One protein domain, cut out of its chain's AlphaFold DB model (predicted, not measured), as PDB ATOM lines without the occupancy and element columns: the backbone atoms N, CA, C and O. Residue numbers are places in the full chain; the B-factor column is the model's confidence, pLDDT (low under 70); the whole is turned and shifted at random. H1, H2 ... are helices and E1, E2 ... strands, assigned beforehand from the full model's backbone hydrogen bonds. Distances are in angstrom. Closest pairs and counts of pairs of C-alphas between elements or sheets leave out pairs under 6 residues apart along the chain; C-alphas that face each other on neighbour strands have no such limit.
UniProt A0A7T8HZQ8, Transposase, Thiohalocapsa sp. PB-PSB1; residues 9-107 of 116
ATOM      1  N   PHE A   9    -123.138 396.108 -27.718       91.06
ATOM      2  CA  PHE A   9    -122.036 395.296 -28.216       91.06
ATOM      3  C   PHE A   9    -122.159 395.106 -29.726       91.06
ATOM      4  O   PHE A   9    -123.254 394.912 -30.250       91.06
ATOM      5  N   GLU A  10    -121.038 395.112 -30.443       90.75
ATOM      6  CA  GLU A  10    -121.012 394.491 -31.766       90.75
ATOM      7  C   GLU A  10    -121.139 392.979 -31.589       90.75
ATOM      8  O   GLU A  10    -120.569 392.391 -30.665       90.75
ATOM      9  N   GLN A  11    -121.922 392.348 -32.453       86.62
ATOM     10  CA  GLN A  11    -122.135 390.920 -32.365       86.62
ATOM     11  C   GLN A  11    -120.840 390.153 -32.652       86.62
ATOM     12  O   GLN A  11    -120.178 390.367 -33.668       86.62
ATOM     13  N   TYR A  12    -120.519 389.213 -31.763       77.81
ATOM     14  CA  TYR A  12    -119.364 388.331 -31.899       77.81
ATOM     15  C   TYR A  12    -119.401 387.542 -33.218       77.81
ATOM     16  O   TYR A  12    -120.447 387.010 -33.602       77.81
ATOM     17  N   GLY A  13    -118.252 387.432 -33.895       67.94
ATOM     18  CA  GLY A  13    -118.144 386.964 -35.282       67.94
ATOM     19  C   GLY A  13    -118.775 385.596 -35.571       67.94
ATOM     20  O   GLY A  13    -119.387 385.429 -36.624       67.94
ATOM     21  N   ALA A  14    -118.713 384.647 -34.632       66.44
ATOM     22  CA  ALA A  14    -119.369 383.344 -34.792       66.44
ATOM     23  C   ALA A  14    -120.905 383.459 -34.841       66.44
ATOM     24  O   ALA A  14    -121.544 382.793 -35.650       66.44
ATOM     25  N   ARG A  15    -121.498 384.356 -34.042       67.00
ATOM     26  CA  ARG A  15    -122.950 384.609 -34.042       67.00
ATOM     27  C   ARG A  15    -123.404 385.520 -35.178       67.00
ATOM     28  O   ARG A  15    -124.515 385.360 -35.667       67.00
ATOM     29  N   LYS A  16    -122.527 386.402 -35.671       63.62
ATOM     30  CA  LYS A  16    -122.802 387.237 -36.854       63.62
ATOM     31  C   LYS A  16    -123.164 386.397 -38.088       63.62
ATOM     32  O   LYS A  16    -123.950 386.846 -38.914       63.62
ATOM     33  N   ARG A  17    -122.613 385.181 -38.204       61.81
ATOM     34  CA  ARG A  17    -122.907 384.240 -39.302       61.81
ATOM     35  C   ARG A  17    -124.265 383.542 -39.171       61.81
ATOM     36  O   ARG A  17    -124.757 383.024 -40.163       61.81
ATOM     37  N   SER A  18    -124.856 383.529 -37.977       72.00
ATOM     38  CA  SER A  18    -126.082 382.786 -37.669       72.00
ATOM     39  C   SER A  18    -127.268 383.678 -37.286       72.00
ATOM     40  O   SER A  18    -128.303 383.149 -36.889       72.00
ATOM     41  N   THR A  19    -127.142 385.010 -37.330       83.56
ATOM     42  CA  THR A  19    -128.278 385.895 -37.030       83.56
ATOM     43  C   THR A  19    -129.308 385.847 -38.140       83.56
ATOM     44  O   THR A  19    -129.039 386.242 -39.273       83.56
ATOM     45  N   ASP A  20    -130.524 385.457 -37.767       88.69
ATOM     46  CA  ASP A  20    -131.693 385.501 -38.631       88.69
ATOM     47  C   ASP A  20    -132.728 386.499 -38.096       88.69
ATOM     48  O   ASP A  20    -133.451 386.215 -37.139       88.69
ATOM     49  N   PHE A  21    -132.838 387.656 -38.762       91.38
ATOM     50  CA  PHE A  21    -133.808 388.718 -38.449       91.38
ATOM     51  C   PHE A  21    -135.278 388.337 -38.695       91.38
ATOM     52  O   PHE A  21    -136.178 389.158 -38.488       91.38
ATOM     53  N   LYS A  22    -135.547 387.130 -39.200       88.06
ATOM     54  CA  LYS A  22    -136.906 386.595 -39.317       88.06
ATOM     55  C   LYS A  22    -137.396 385.985 -38.005       88.06
ATOM     56  O   LYS A  22    -138.606 385.843 -37.845       88.06
ATOM     57  N   THR A  23    -136.486 385.649 -37.093       88.62
ATOM     58  CA  THR A  23    -136.806 385.029 -35.804       88.62
ATOM     59  C   THR A  23    -137.155 386.067 -34.735       88.62
ATOM     60  O   THR A  23    -136.926 387.263 -34.895       88.62
ATOM     61  N   GLY A  24    -137.752 385.621 -33.627       91.50
ATOM     62  CA  GLY A  24    -138.064 386.499 -32.499       91.50
ATOM     63  C   GLY A  24    -139.155 387.542 -32.783       91.50
ATOM     64  O   GLY A  24    -139.969 387.405 -33.698       91.50
ATOM     65  N   LYS A  25    -139.208 388.591 -31.951       94.56
ATOM     66  CA  LYS A  25    -140.201 389.671 -32.079       94.56
ATOM     67  C   LYS A  25    -139.622 390.815 -32.904       94.56
ATOM     68  O   LYS A  25    -138.711 391.500 -32.449       94.56
ATOM     69  N   LYS A  26    -140.189 391.067 -34.082       95.06
ATOM     70  CA  LYS A  26    -139.770 392.168 -34.960       95.06
ATOM     71  C   LYS A  26    -140.089 393.528 -34.338       95.06
ATOM     72  O   LYS A  26    -141.192 393.748 -33.842       95.06
ATOM     73  N   LEU A  27    -139.124 394.438 -34.409       93.25
ATOM     74  CA  LEU A  27    -139.266 395.848 -34.035       93.25
ATOM     75  C   LEU A  27    -139.144 396.784 -35.247       93.25
ATOM     76  O   LEU A  27    -139.495 397.957 -35.161       93.25
ATOM     77  N   GLY A  28    -138.646 396.277 -36.378       92.00
ATOM     78  CA  GLY A  28    -138.482 397.026 -37.620       92.00
ATOM     79  C   GLY A  28    -137.594 396.289 -38.623       92.00
ATOM     80  O   GLY A  28    -137.257 395.116 -38.451       92.00
ATOM     81  N   ALA A  29    -137.181 396.981 -39.686       92.88
ATOM     82  CA  ALA A  29    -136.313 396.400 -40.710       92.88
ATOM     83  C   ALA A  29    -134.959 395.982 -40.112       92.88
ATOM     84  O   ALA A  29    -134.216 396.839 -39.629       92.88
ATOM     85  N   ARG A  30    -134.623 394.682 -40.156       93.12
ATOM     86  CA  ARG A  30    -133.403 394.105 -39.544       93.12
ATOM     87  C   ARG A  30    -133.229 394.563 -38.087       93.12
ATOM     88  O   ARG A  30    -132.209 395.160 -37.731       93.12
ATOM     89  N   ASP A  31    -134.297 394.420 -37.308       95.06
ATOM     90  CA  ASP A  31    -134.399 394.813 -35.903       95.06
ATOM     91  C   ASP A  31    -135.385 393.891 -35.186       95.06
ATOM     92  O   ASP A  31    -136.568 393.848 -35.548       95.06
ATOM     93  N   HIS A  32    -134.908 393.143 -34.200       95.69
ATOM     94  CA  HIS A  32    -135.723 392.162 -33.492       95.69
ATOM     95  C   HIS A  32    -135.293 391.956 -32.043       95.69
ATOM     96  O   HIS A  32    -134.172 392.276 -31.649       95.69
ATOM     97  N   LEU A  33    -136.199 391.404 -31.244       95.62
ATOM     98  CA  LEU A  33    -135.912 390.880 -29.917       95.62
ATOM     99  C   LEU A  33    -135.763 389.369 -29.991       95.62
ATOM    100  O   LEU A  33    -136.672 388.674 -30.451       95.62
ATOM    101  N   VAL A  34    -134.656 388.875 -29.457       93.62
ATOM    102  CA  VAL A  34    -134.346 387.452 -29.344       93.62
ATOM    103  C   VAL A  34    -134.083 387.091 -27.892       93.62
ATOM    104  O   VAL A  34    -133.777 387.937 -27.049       93.62
ATOM    105  N   LEU A  35    -134.226 385.809 -27.589       92.81
ATOM    106  CA  LEU A  35    -133.991 385.269 -26.263       92.81
ATOM    107  C   LEU A  35    -132.762 384.369 -26.329       92.81
ATOM    108  O   LEU A  35    -132.782 383.306 -26.948       92.81
ATOM    109  N   LEU A  36    -131.672 384.829 -25.724       89.50
ATOM    110  CA  LEU A  36    -130.442 384.063 -25.609       89.50
ATOM    111  C   LEU A  36    -130.570 383.103 -24.436       89.50
ATOM    112  O   LEU A  36    -130.949 383.505 -23.339       89.50
ATOM    113  N   LYS A  37    -130.234 381.838 -24.664       89.50
ATOM    114  CA  LYS A  37    -130.120 380.852 -23.593       89.50
ATOM    115  C   LYS A  37    -128.699 380.879 -23.046       89.50
ATOM    116  O   LYS A  37    -127.740 381.025 -23.809       89.50
ATOM    117  N   LYS A  38    -128.581 380.747 -21.731       87.44
ATOM    118  CA  LYS A  38    -127.307 380.536 -21.050       87.44
ATOM    119  C   LYS A  38    -126.638 379.266 -21.603       87.44
ATOM    120  O   LYS A  38    -127.327 378.313 -21.978       87.44
ATOM    121  N   SER A  39    -125.307 379.279 -21.703       86.06
ATOM    122  CA  SER A  39    -124.529 378.102 -22.110       86.06
ATOM    123  C   SER A  39    -124.816 376.929 -21.173       86.06
ATOM    124  O   SER A  39    -124.968 377.128 -19.971       86.06
ATOM    125  N   LYS A  40    -124.867 375.709 -21.720       86.19
ATOM    126  CA  LYS A  40    -124.972 374.486 -20.910       86.19
ATOM    127  C   LYS A  40    -123.680 374.199 -20.144       86.19
ATOM    128  O   LYS A  40    -123.723 373.607 -19.076       86.19
ATOM    129  N   THR A  41    -122.549 374.614 -20.705       89.31
ATOM    130  CA  THR A  41    -121.228 374.435 -20.105       89.31
ATOM    131  C   THR A  41    -120.866 375.689 -19.321       89.31
ATOM    132  O   THR A  41    -120.810 376.777 -19.912       89.31
ATOM    133  N   ARG A  42    -120.629 375.528 -18.014       91.38
ATOM    134  CA  ARG A  42    -120.063 376.563 -17.142       91.38
ATOM    135  C   ARG A  42    -118.586 376.771 -17.513       91.38
ATOM    136  O   ARG A  42    -117.869 375.781 -17.623       91.38
ATOM    137  N   PRO A  43    -118.122 378.014 -17.710       88.12
ATOM    138  CA  PRO A  43    -116.699 378.303 -17.863       88.12
ATOM    139  C   PRO A  43    -115.915 378.031 -16.574       88.12
ATOM    140  O   PRO A  43    -116.403 378.319 -15.484       88.12
ATOM    141  N   ASP A  44    -114.670 377.575 -16.699       91.88
ATOM    142  CA  ASP A  44    -113.849 377.164 -15.548       91.88
ATOM    143  C   ASP A  44    -113.564 378.295 -14.545       91.88
ATOM    144  O   ASP A  44    -113.382 378.035 -13.361       91.88
ATOM    145  N   TRP A  45    -113.576 379.549 -15.006       93.00
ATOM    146  CA  TRP A  45    -113.281 380.746 -14.211       93.00
ATOM    147  C   TRP A  45    -114.473 381.313 -13.414       93.00
ATOM    148  O   TRP A  45    -114.268 382.247 -12.646       93.00
ATOM    149  N   ILE A  46    -115.698 380.800 -13.599       91.94
ATOM    150  CA  ILE A  46    -116.901 381.203 -12.832       91.94
ATOM    151  C   ILE A  46    -117.165 380.159 -11.754       91.94
ATOM    152  O   ILE A  46    -117.206 378.982 -12.100       91.94
ATOM    153  N   THR A  47    -117.424 380.511 -10.494       92.94
ATOM    154  CA  THR A  47    -117.754 379.478  -9.490       92.94
ATOM    155  C   THR A  47    -119.140 378.846  -9.728       92.94
ATOM    156  O   THR A  47    -119.996 379.442 -10.389       92.94
ATOM    157  N   PRO A  48    -119.417 377.628  -9.226       91.69
ATOM    158  CA  PRO A  48    -120.748 377.024  -9.338       91.69
ATOM    159  C   PRO A  48    -121.872 377.916  -8.785       91.69
ATOM    160  O   PRO A  48    -122.956 377.976  -9.367       91.69
ATOM    161  N   GLU A  49    -121.604 378.643  -7.700       91.44
ATOM    162  CA  GLU A  49    -122.558 379.538  -7.043       91.44
ATOM    163  C   GLU A  49    -122.859 380.767  -7.908       91.44
ATOM    164  O   GLU A  49    -124.024 381.122  -8.095       91.44
ATOM    165  N   GLU A  50    -121.826 381.397  -8.476       89.06
ATOM    166  CA  GLU A  50    -121.976 382.531  -9.395       89.06
ATOM    167  C   GLU A  50    -122.728 382.127 -10.666       89.06
ATOM    168  O   GLU A  50    -123.612 382.849 -11.140       89.06
ATOM    169  N   ASP A  51    -122.419 380.946 -11.206       88.94
ATOM    170  CA  ASP A  51    -123.110 380.420 -12.374       88.94
ATOM    171  C   ASP A  51    -124.593 380.173 -12.062       88.94
ATOM    172  O   ASP A  51    -125.458 380.568 -12.848       88.94
ATOM    173  N   ALA A  52    -124.922 379.605 -10.899       88.31
ATOM    174  CA  ALA A  52    -126.305 379.369 -10.481       88.31
ATOM    175  C   ALA A  52    -127.127 380.667 -10.341       88.31
ATOM    176  O   ALA A  52    -128.323 380.670 -10.638       88.31
ATOM    177  N   GLN A  53    -126.499 381.782  -9.955       88.38
ATOM    178  CA  GLN A  53    -127.161 383.091  -9.879       88.38
ATOM    179  C   GLN A  53    -127.459 383.700 -11.259       88.38
ATOM    180  O   GLN A  53    -128.327 384.574 -11.391       88.38
ATOM    181  N   ALA A  54    -126.755 383.269 -12.308       85.62
ATOM    182  CA  ALA A  54    -126.969 383.779 -13.652       85.62
ATOM    183  C   ALA A  54    -128.312 383.295 -14.223       85.62
ATOM    184  O   ALA A  54    -128.616 382.104 -14.255       85.62
ATOM    185  N   SER A  55    -129.104 384.230 -14.756       86.69
ATOM    186  CA  SER A  55    -130.392 383.888 -15.364       86.69
ATOM    187  C   SER A  55    -130.216 382.921 -16.540       86.69
ATOM    188  O   SER A  55    -129.369 383.126 -17.411       86.69
ATOM    189  N   ALA A  56    -131.062 381.889 -16.595       89.81
ATOM    190  CA  ALA A  56    -131.036 380.880 -17.654       89.81
ATOM    191  C   ALA A  56    -131.299 381.467 -19.050       89.81
ATOM    192  O   ALA A  56    -130.920 380.876 -20.066       89.81
ATOM    193  N   THR A  57    -131.961 382.625 -19.114       91.38
ATOM    194  CA  THR A  57    -132.289 383.293 -20.369       91.38
ATOM    195  C   THR A  57    -132.052 384.791 -20.276       91.38
ATOM    196  O   THR A  57    -132.240 385.407 -19.230       91.38
ATOM    197  N   LEU A  58    -131.651 385.392 -21.391       90.62
ATOM    198  CA  LEU A  58    -131.447 386.826 -21.518       90.62
ATOM    199  C   LEU A  58    -132.153 387.318 -22.776       90.62
ATOM    200  O   LEU A  58    -131.784 386.960 -23.895       90.62
ATOM    201  N   LYS A  59    -133.170 388.159 -22.593       93.44
ATOM    202  CA  LYS A  59    -133.800 388.862 -23.709       93.44
ATOM    203  C   LYS A  59    -132.868 389.981 -24.162       93.44
ATOM    204  O   LYS A  59    -132.451 390.804 -23.352       93.44
ATOM    205  N   VAL A  60    -132.544 389.997 -25.447       94.19
ATOM    206  CA  VAL A  60    -131.702 391.019 -26.069       94.19
ATOM    207  C   VAL A  60    -132.348 391.490 -27.357       94.19
ATOM    208  O   VAL A  60    -133.165 390.795 -27.962       94.19
ATOM    209  N   ARG A  61    -131.953 392.673 -27.798       94.75
ATOM    210  CA  ARG A  61    -132.285 393.203 -29.105       94.75
ATOM    211  C   ARG A  61    -131.090 393.068 -30.027       94.75
ATOM    212  O   ARG A  61    -129.988 393.474 -29.659       94.75
ATOM    213  N   GLU A  62    -131.315 392.565 -31.232       94.75
ATOM    214  CA  GLU A  62    -130.317 392.618 -32.296       94.75
ATOM    215  C   GLU A  62    -130.822 393.493 -33.435       94.75
ATOM    216  O   GLU A  62    -131.973 393.390 -33.866       94.75
ATOM    217  N   PHE A  63    -129.952 394.348 -33.957       94.44
ATOM    218  CA  PHE A  63    -130.278 395.155 -35.121       94.44
ATOM    219  C   PHE A  63    -129.064 395.382 -36.009       94.44
ATOM    220  O   PHE A  63    -127.930 395.479 -35.541       94.44
ATOM    221  N   ALA A  64    -129.307 395.519 -37.310       92.88
ATOM    222  CA  ALA A  64    -128.278 395.924 -38.257       92.88
ATOM    223  C   ALA A  64    -128.179 397.457 -38.346       92.88
ATOM    224  O   ALA A  64    -129.195 398.141 -38.524       92.88
ATOM    225  N   ALA A  65    -126.957 397.987 -38.269       89.75
ATOM    226  CA  ALA A  65    -126.634 399.394 -38.497       89.75
ATOM    227  C   ALA A  65    -125.222 399.535 -39.094       89.75
ATOM    228  O   ALA A  65    -124.267 398.961 -38.580       89.75
ATOM    229  N   ALA A  66    -125.082 400.321 -40.170       85.94
ATOM    230  CA  ALA A  66    -123.797 400.616 -40.825       85.94
ATOM    231  C   ALA A  66    -122.926 399.368 -41.118       85.94
ATOM    232  O   ALA A  66    -121.747 399.334 -40.781       85.94
ATOM    233  N   GLY A  67    -123.525 398.315 -41.689       86.88
ATOM    234  CA  GLY A  67    -122.817 397.076 -42.055       86.88
ATOM    235  C   GLY A  67    -122.466 396.143 -40.886       86.88
ATOM    236  O   GLY A  67    -121.867 395.087 -41.092       86.88
ATOM    237  N   LYS A  68    -122.857 396.496 -39.656       88.44
ATOM    238  CA  LYS A  68    -122.613 395.704 -38.446       88.44
ATOM    239  C   LYS A  68    -123.925 395.277 -37.799       88.44
ATOM    240  O   LYS A  68    -124.941 395.959 -37.934       88.44
ATOM    241  N   ILE A  69    -123.892 394.139 -37.109       92.19
ATOM    242  CA  ILE A  69    -124.993 393.692 -36.254       92.19
ATOM    243  C   ILE A  69    -124.632 394.086 -34.828       92.19
ATOM    244  O   ILE A  69    -123.553 393.753 -34.338       92.19
ATOM    245  N   THR A  70    -125.518 394.831 -34.186       92.81
ATOM    246  CA  THR A  70    -125.378 395.270 -32.803       92.81
ATOM    247  C   THR A  70    -126.328 394.461 -31.937       92.81
ATOM    248  O   THR A  70    -127.503 394.330 -32.272       92.81
ATOM    249  N   VAL A  71    -125.818 393.950 -30.820       93.62
ATOM    250  CA  VAL A  71    -126.589 393.302 -29.757       93.62
ATOM    251  C   VAL A  71    -126.653 394.262 -28.580       93.62
ATOM    252  O   VAL A  71    -125.632 394.791 -28.141       93.62
ATOM    253  N   THR A  72    -127.846 394.502 -28.060       94.06
ATOM    254  CA  THR A  72    -128.035 395.373 -26.905       94.06
ATOM    255  C   THR A  72    -129.091 394.832 -25.966       94.06
ATOM    256  O   THR A  72    -129.996 394.099 -26.365       94.06
ATOM    257  N   THR A  73    -128.978 395.207 -24.704       93.81
ATOM    258  CA  THR A  73    -130.007 394.942 -23.710       93.81
ATOM    259  C   THR A  73    -131.142 395.969 -23.718       93.81
ATOM    260  O   THR A  73    -132.193 395.694 -23.148       93.81
ATOM    261  N   PHE A  74    -131.003 397.092 -24.439       94.12
ATOM    262  CA  PHE A  74    -132.110 398.022 -24.661       94.12
ATOM    263  C   PHE A  74    -133.202 397.380 -25.527       94.12
ATOM    264  O   PHE A  74    -133.041 397.208 -26.741       94.12
ATOM    265  N   LEU A  75    -134.335 397.049 -24.907       94.12
ATOM    266  CA  LEU A  75    -135.414 396.298 -25.556       94.12
ATOM    267  C   LEU A  75    -136.363 397.171 -26.390       94.12
ATOM    268  O   LEU A  75    -137.019 396.659 -27.295       94.12
ATOM    269  N   ASP A  76    -136.440 398.473 -26.112       92.19
ATOM    270  CA  ASP A  76    -137.335 399.389 -26.823       92.19
ATOM    271  C   ASP A  76    -136.585 400.205 -27.888       92.19
ATOM    272  O   ASP A  76    -135.625 400.930 -27.610       92.19
ATOM    273  N   ALA A  77    -137.059 400.105 -29.130       91.94
ATOM    274  CA  ALA A  77    -136.558 400.869 -30.264       91.94
ATOM    275  C   ALA A  77    -136.836 402.374 -30.174       91.94
ATOM    276  O   ALA A  77    -136.072 403.150 -30.751       91.94
ATOM    277  N   LYS A  78    -137.885 402.782 -29.454       91.62
ATOM    278  CA  LYS A  78    -138.232 404.190 -29.229       91.62
ATOM    279  C   LYS A  78    -137.273 404.838 -28.234       91.62
ATOM    280  O   LYS A  78    -136.755 405.917 -28.507       91.62
ATOM    281  N   VAL A  79    -136.990 404.148 -27.127       91.38
ATOM    282  CA  VAL A  79    -136.062 404.618 -26.082       91.38
ATOM    283  C   VAL A  79    -134.618 404.611 -26.587       91.38
ATOM    284  O   VAL A  79    -133.894 405.593 -26.419       91.38
ATOM    285  N   ALA A  80    -134.209 403.541 -27.275       92.44
ATOM    286  CA  ALA A  80    -132.863 403.395 -27.823       92.44
ATOM    287  C   ALA A  80    -132.887 403.206 -29.354       92.44
ATOM    288  O   ALA A  80    -132.783 402.082 -29.856       92.44
ATOM    289  N   PRO A  81    -133.005 404.287 -30.145       93.69
ATOM    290  CA  PRO A  81    -132.966 404.195 -31.600       93.69
ATOM    291  C   PRO A  81    -131.613 403.692 -32.109       93.69
ATOM    292  O   PRO A  81    -130.563 404.083 -31.596       93.69
ATOM    293  N   LYS A  82    -131.616 402.930 -33.212       93.62
ATOM    294  CA  LYS A  82    -130.403 402.331 -33.810       93.62
ATOM    295  C   LYS A  82    -129.241 403.314 -33.971       93.62
ATOM    296  O   LYS A  82    -128.097 402.985 -33.668       93.62
ATOM    297  N   LYS A  83    -129.538 404.531 -34.448       91.44
ATOM    298  CA  LYS A  83    -128.536 405.589 -34.660       91.44
ATOM    299  C   LYS A  83    -127.863 405.996 -33.345       91.44
ATOM    300  O   LYS A  83    -126.639 406.069 -33.302       91.44
ATOM    301  N   LYS A  84    -128.642 406.200 -32.275       92.06
ATOM    302  CA  LYS A  84    -128.121 406.579 -30.953       92.06
ATOM    303  C   LYS A  84    -127.327 405.437 -30.320       92.06
ATOM    304  O   LYS A  84    -126.206 405.665 -29.879       92.06
ATOM    305  N   SER A  85    -127.845 404.209 -30.368       92.56
ATOM    306  CA  SER A  85    -127.138 403.029 -29.851       92.56
ATOM    307  C   SER A  85    -125.803 402.799 -30.567       92.56
ATOM    308  O   SER A  85    -124.807 402.468 -29.930       92.56
ATOM    309  N   ARG A  86    -125.733 403.054 -31.880       89.38
ATOM    310  CA  ARG A  86    -124.468 403.015 -32.630       89.38
ATOM    311  C   ARG A  86    -123.481 404.082 -32.160       89.38
ATOM    312  O   ARG A  86    -122.309 403.774 -31.984       89.38
ATOM    313  N   VAL A  87    -123.927 405.326 -31.986       90.81
ATOM    314  CA  VAL A  87    -123.059 406.406 -31.481       90.81
ATOM    315  C   VAL A  87    -122.524 406.053 -30.095       90.81
ATOM    316  O   VAL A  87    -121.336 406.235 -29.845       90.81
ATOM    317  N   LEU A  88    -123.365 405.483 -29.227       90.94
ATOM    318  CA  LEU A  88    -122.941 404.999 -27.915       90.94
ATOM    319  C   LEU A  88    -121.850 403.925 -28.030       90.94
ATOM    320  O   LEU A  88    -120.843 404.018 -27.339       90.94
ATOM    321  N   TYR A  89    -121.999 402.963 -28.945       89.94
ATOM    322  CA  TYR A  89    -120.971 401.947 -29.188       89.94
ATOM    323  C   TYR A  89    -119.634 402.554 -29.644       89.94
ATOM    324  O   TYR A  89    -118.583 402.140 -29.166       89.94
ATOM    325  N   LEU A  90    -119.652 403.565 -30.520       88.69
ATOM    326  CA  LEU A  90    -118.424 404.217 -31.002       88.69
ATOM    327  C   LEU A  90    -117.643 404.926 -29.887       88.69
ATOM    328  O   LEU A  90    -116.417 404.964 -29.943       88.69
ATOM    329  N   ARG A  91    -118.322 405.430 -28.848       89.69
ATOM    330  CA  ARG A  91    -117.664 406.067 -27.691       89.69
ATOM    331  C   ARG A  91    -116.770 405.110 -26.901       89.69
ATOM    332  O   ARG A  91    -115.904 405.579 -26.171       89.69
ATOM    333  N   ARG A  92    -116.921 403.792 -27.076       88.69
ATOM    334  CA  ARG A  92    -116.012 402.791 -26.502       88.69
ATOM    335  C   ARG A  92    -114.555 403.018 -26.921       88.69
ATOM    336  O   ARG A  92    -113.666 402.778 -26.114       88.69
ATOM    337  N   TRP A  93    -114.313 403.510 -28.140       87.00
ATOM    338  CA  TRP A  93    -112.956 403.793 -28.619       87.00
ATOM    339  C   TRP A  93    -112.226 404.817 -27.743       87.00
ATOM    340  O   TRP A  93    -111.029 404.681 -27.515       87.00
ATOM    341  N   ASN A  94    -112.948 405.797 -27.191       90.00
ATOM    342  CA  ASN A  94    -112.352 406.787 -26.294       90.00
ATOM    343  C   ASN A  94    -111.792 406.119 -25.035       90.00
ATOM    344  O   ASN A  94    -110.672 406.412 -24.649       90.00
ATOM    345  N   VAL A  95    -112.504 405.138 -24.467       88.31
ATOM    346  CA  VAL A  95    -112.020 404.372 -23.307       88.31
ATOM    347  C   VAL A  95    -110.742 403.603 -23.648       88.31
ATOM    348  O   VAL A  95    -109.805 403.566 -22.857       88.31
ATOM    349  N   GLU A  96    -110.681 402.989 -24.830       90.12
ATOM    350  CA  GLU A  96    -109.486 402.269 -25.286       90.12
ATOM    351  C   GLU A  96    -108.293 403.224 -25.482       90.12
ATOM    352  O   GLU A  96    -107.166 402.891 -25.102       90.12
ATOM    353  N   LEU A  97    -108.543 404.431 -26.002       92.44
ATOM    354  CA  LEU A  97    -107.542 405.490 -26.127       92.44
ATOM    355  C   LEU A  97    -107.062 405.988 -24.754       92.44
ATOM    356  O   LEU A  97    -105.857 406.101 -24.539       92.44
ATOM    357  N   ASP A  98    -107.974 406.217 -23.814       92.75
ATOM    358  CA  ASP A  98    -107.652 406.673 -22.460       92.75
ATOM    359  C   ASP A  98    -106.818 405.632 -21.706       92.75
ATOM    360  O   ASP A  98    -105.785 405.959 -21.120       92.75
ATOM    361  N   LEU A  99    -107.189 404.350 -21.791       91.75
ATOM    362  CA  LEU A  99    -106.403 403.255 -21.214       91.75
ATOM    363  C   LEU A  99    -105.003 403.167 -21.829       91.75
ATOM    364  O   LEU A  99    -104.036 402.868 -21.122       91.75
ATOM    365  N   ARG A 100    -104.867 403.427 -23.134       92.56
ATOM    366  CA  ARG A 100    -103.557 403.510 -23.788       92.56
ATOM    367  C   ARG A 100    -102.746 404.682 -23.242       92.56
ATOM    368  O   ARG A 100    -101.584 404.482 -22.897       92.56
ATOM    369  N   ASN A 101    -103.355 405.859 -23.120       93.50
ATOM    370  CA  ASN A 101    -102.700 407.051 -22.587       93.50
ATOM    371  C   ASN A 101    -102.199 406.819 -21.158       93.50
ATOM    372  O   ASN A 101    -101.029 407.068 -20.886       93.50
ATOM    373  N   ILE A 102    -103.028 406.249 -20.276       92.69
ATOM    374  CA  ILE A 102    -102.632 405.891 -18.903       92.69
ATOM    375  C   ILE A 102    -101.400 404.977 -18.919       92.69
ATOM    376  O   ILE A 102    -100.417 405.247 -18.228       92.69
ATOM    377  N   LYS A 103    -101.410 403.923 -19.746       91.25
ATOM    378  CA  LYS A 103    -100.285 402.979 -19.838       91.25
ATOM    379  C   LYS A 103     -98.994 403.638 -20.314       91.25
ATOM    380  O   LYS A 103     -97.924 403.308 -19.806       91.25
ATOM    381  N   THR A 104     -99.077 404.523 -21.304       92.25
ATOM    382  CA  THR A 104     -97.906 405.211 -21.857       92.25
ATOM    383  C   THR A 104     -97.370 406.249 -20.874       92.25
ATOM    384  O   THR A 104     -96.184 406.200 -20.553       92.25
ATOM    385  N   THR A 105     -98.221 407.128 -20.344       92.00
ATOM    386  CA  THR A 105     -97.814 408.213 -19.437       92.00
ATOM    387  C   THR A 105     -97.226 407.685 -18.130       92.00
ATOM    388  O   THR A 105     -96.222 408.207 -17.660       92.00
ATOM    389  N   LEU A 106     -97.795 406.614 -17.564       92.44
ATOM    390  CA  LEU A 106     -97.292 406.007 -16.325       92.44
ATOM    391  C   LEU A 106     -96.135 405.015 -16.551       92.44
ATOM    392  O   LEU A 106     -95.714 404.337 -15.618       92.44
ATOM    393  N   GLY A 107     -95.640 404.861 -17.785       87.06
ATOM    394  CA  GLY A 107     -94.566 403.912 -18.102       87.06
ATOM    395  C   GLY A 107     -94.945 402.432 -17.929       87.06
ATOM    396  O   GLY A 107     -94.072 401.565 -17.972       87.06
TER     397      GLY A 107
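Overview. This is residues 9 to 107 of the 116 residues of the protein "Transposase" of Thiohalocapsa sp. PB-PSB1 (UniProt A0A7T8HZQ8). A strongly twisted sheet of four strands has helix H3 lying across one end of it, over E4, and from there H4 runs on in nearly the same direction as a long arm, sticking out into the open with residues 93 to 107. At the far end of the two longest strands, E2 and E3, the chain forms a small head with the short helix H2, of which residues 44 to 49 stand free. The printed part has 99 residues, with four named helices and four named strands in the order H1, E1, E2, H2, E3, E4, H3, H4. The sheet runs E1, E2, E3, E4, all antiparallel, and the class is mixed, helices and strands. The whole is loose, with a radius of gyration of the C-alphas of 16.7 A and spans of 50 by 39 by 26 A.

Along the chain. From Phe 9, with its C-alpha at (-122.036, 395.296, -28.216), the printed part leads to H1, residues 13 to 16. E1 is residues 25 to 28, and E2 is residues 31 to 37, 19.1 A long. H2 is residues 48 to 53. E3, residues 57 to 65, begins at C-alpha (-132.289, 383.293, -20.369) and is 24.9 A long. E4 is residues 68 to 72, 12.8 A long. H3, residues 82 to 90, is 12.4 A long, and H4, residues 92 to 105, is 20.3 A long and ends at C-alpha (-97.814, 408.213, -19.437).

Arrangement. Residues 9 to 10 pair with residues 70 to 71 of E4, antiparallel. H1 only just is on the sheet, with 5 pairs of C-alphas within 10 A, and only grazes it. E1 and E2 are a hairpin, with N 25 and O 33 2.9 A apart. E2 and E3 are antiparallel at 148 degrees, with N 34 and O 60 2.9 A apart. E3 and E4 are a hairpin, with N 63 and O 70 3.0 A apart. H2 is not on the sheet. H3 is on it at a height over the sheet of 8.8 A, only just over E4, with 3 of its 9 C-alphas falling on that strand, and runs across the strands, at 89 degrees to E4 on the local plane. The closest C-alphas of E3 and H3 are those of Ala 65 and Lys 82, 6.7 A apart. H3 and H4 meet only through their link. H4 is not on the sheet and is apart from H2. In H2, H3 and H4 every O i to N i+4 pair is within hydrogen-bond range; H1 is too short for such a pair.

Size, cuts and confidence. The two C-alphas farthest apart are those of Lys 22 and Gly 107, 50.4 A. Without the stretches that stand free, the body spans 36 by 29 by 25 A. The printed part has no cut, and no link is long. The mean pLDDT of the printed part is 89.5, and residues 13 to 17 are under 70.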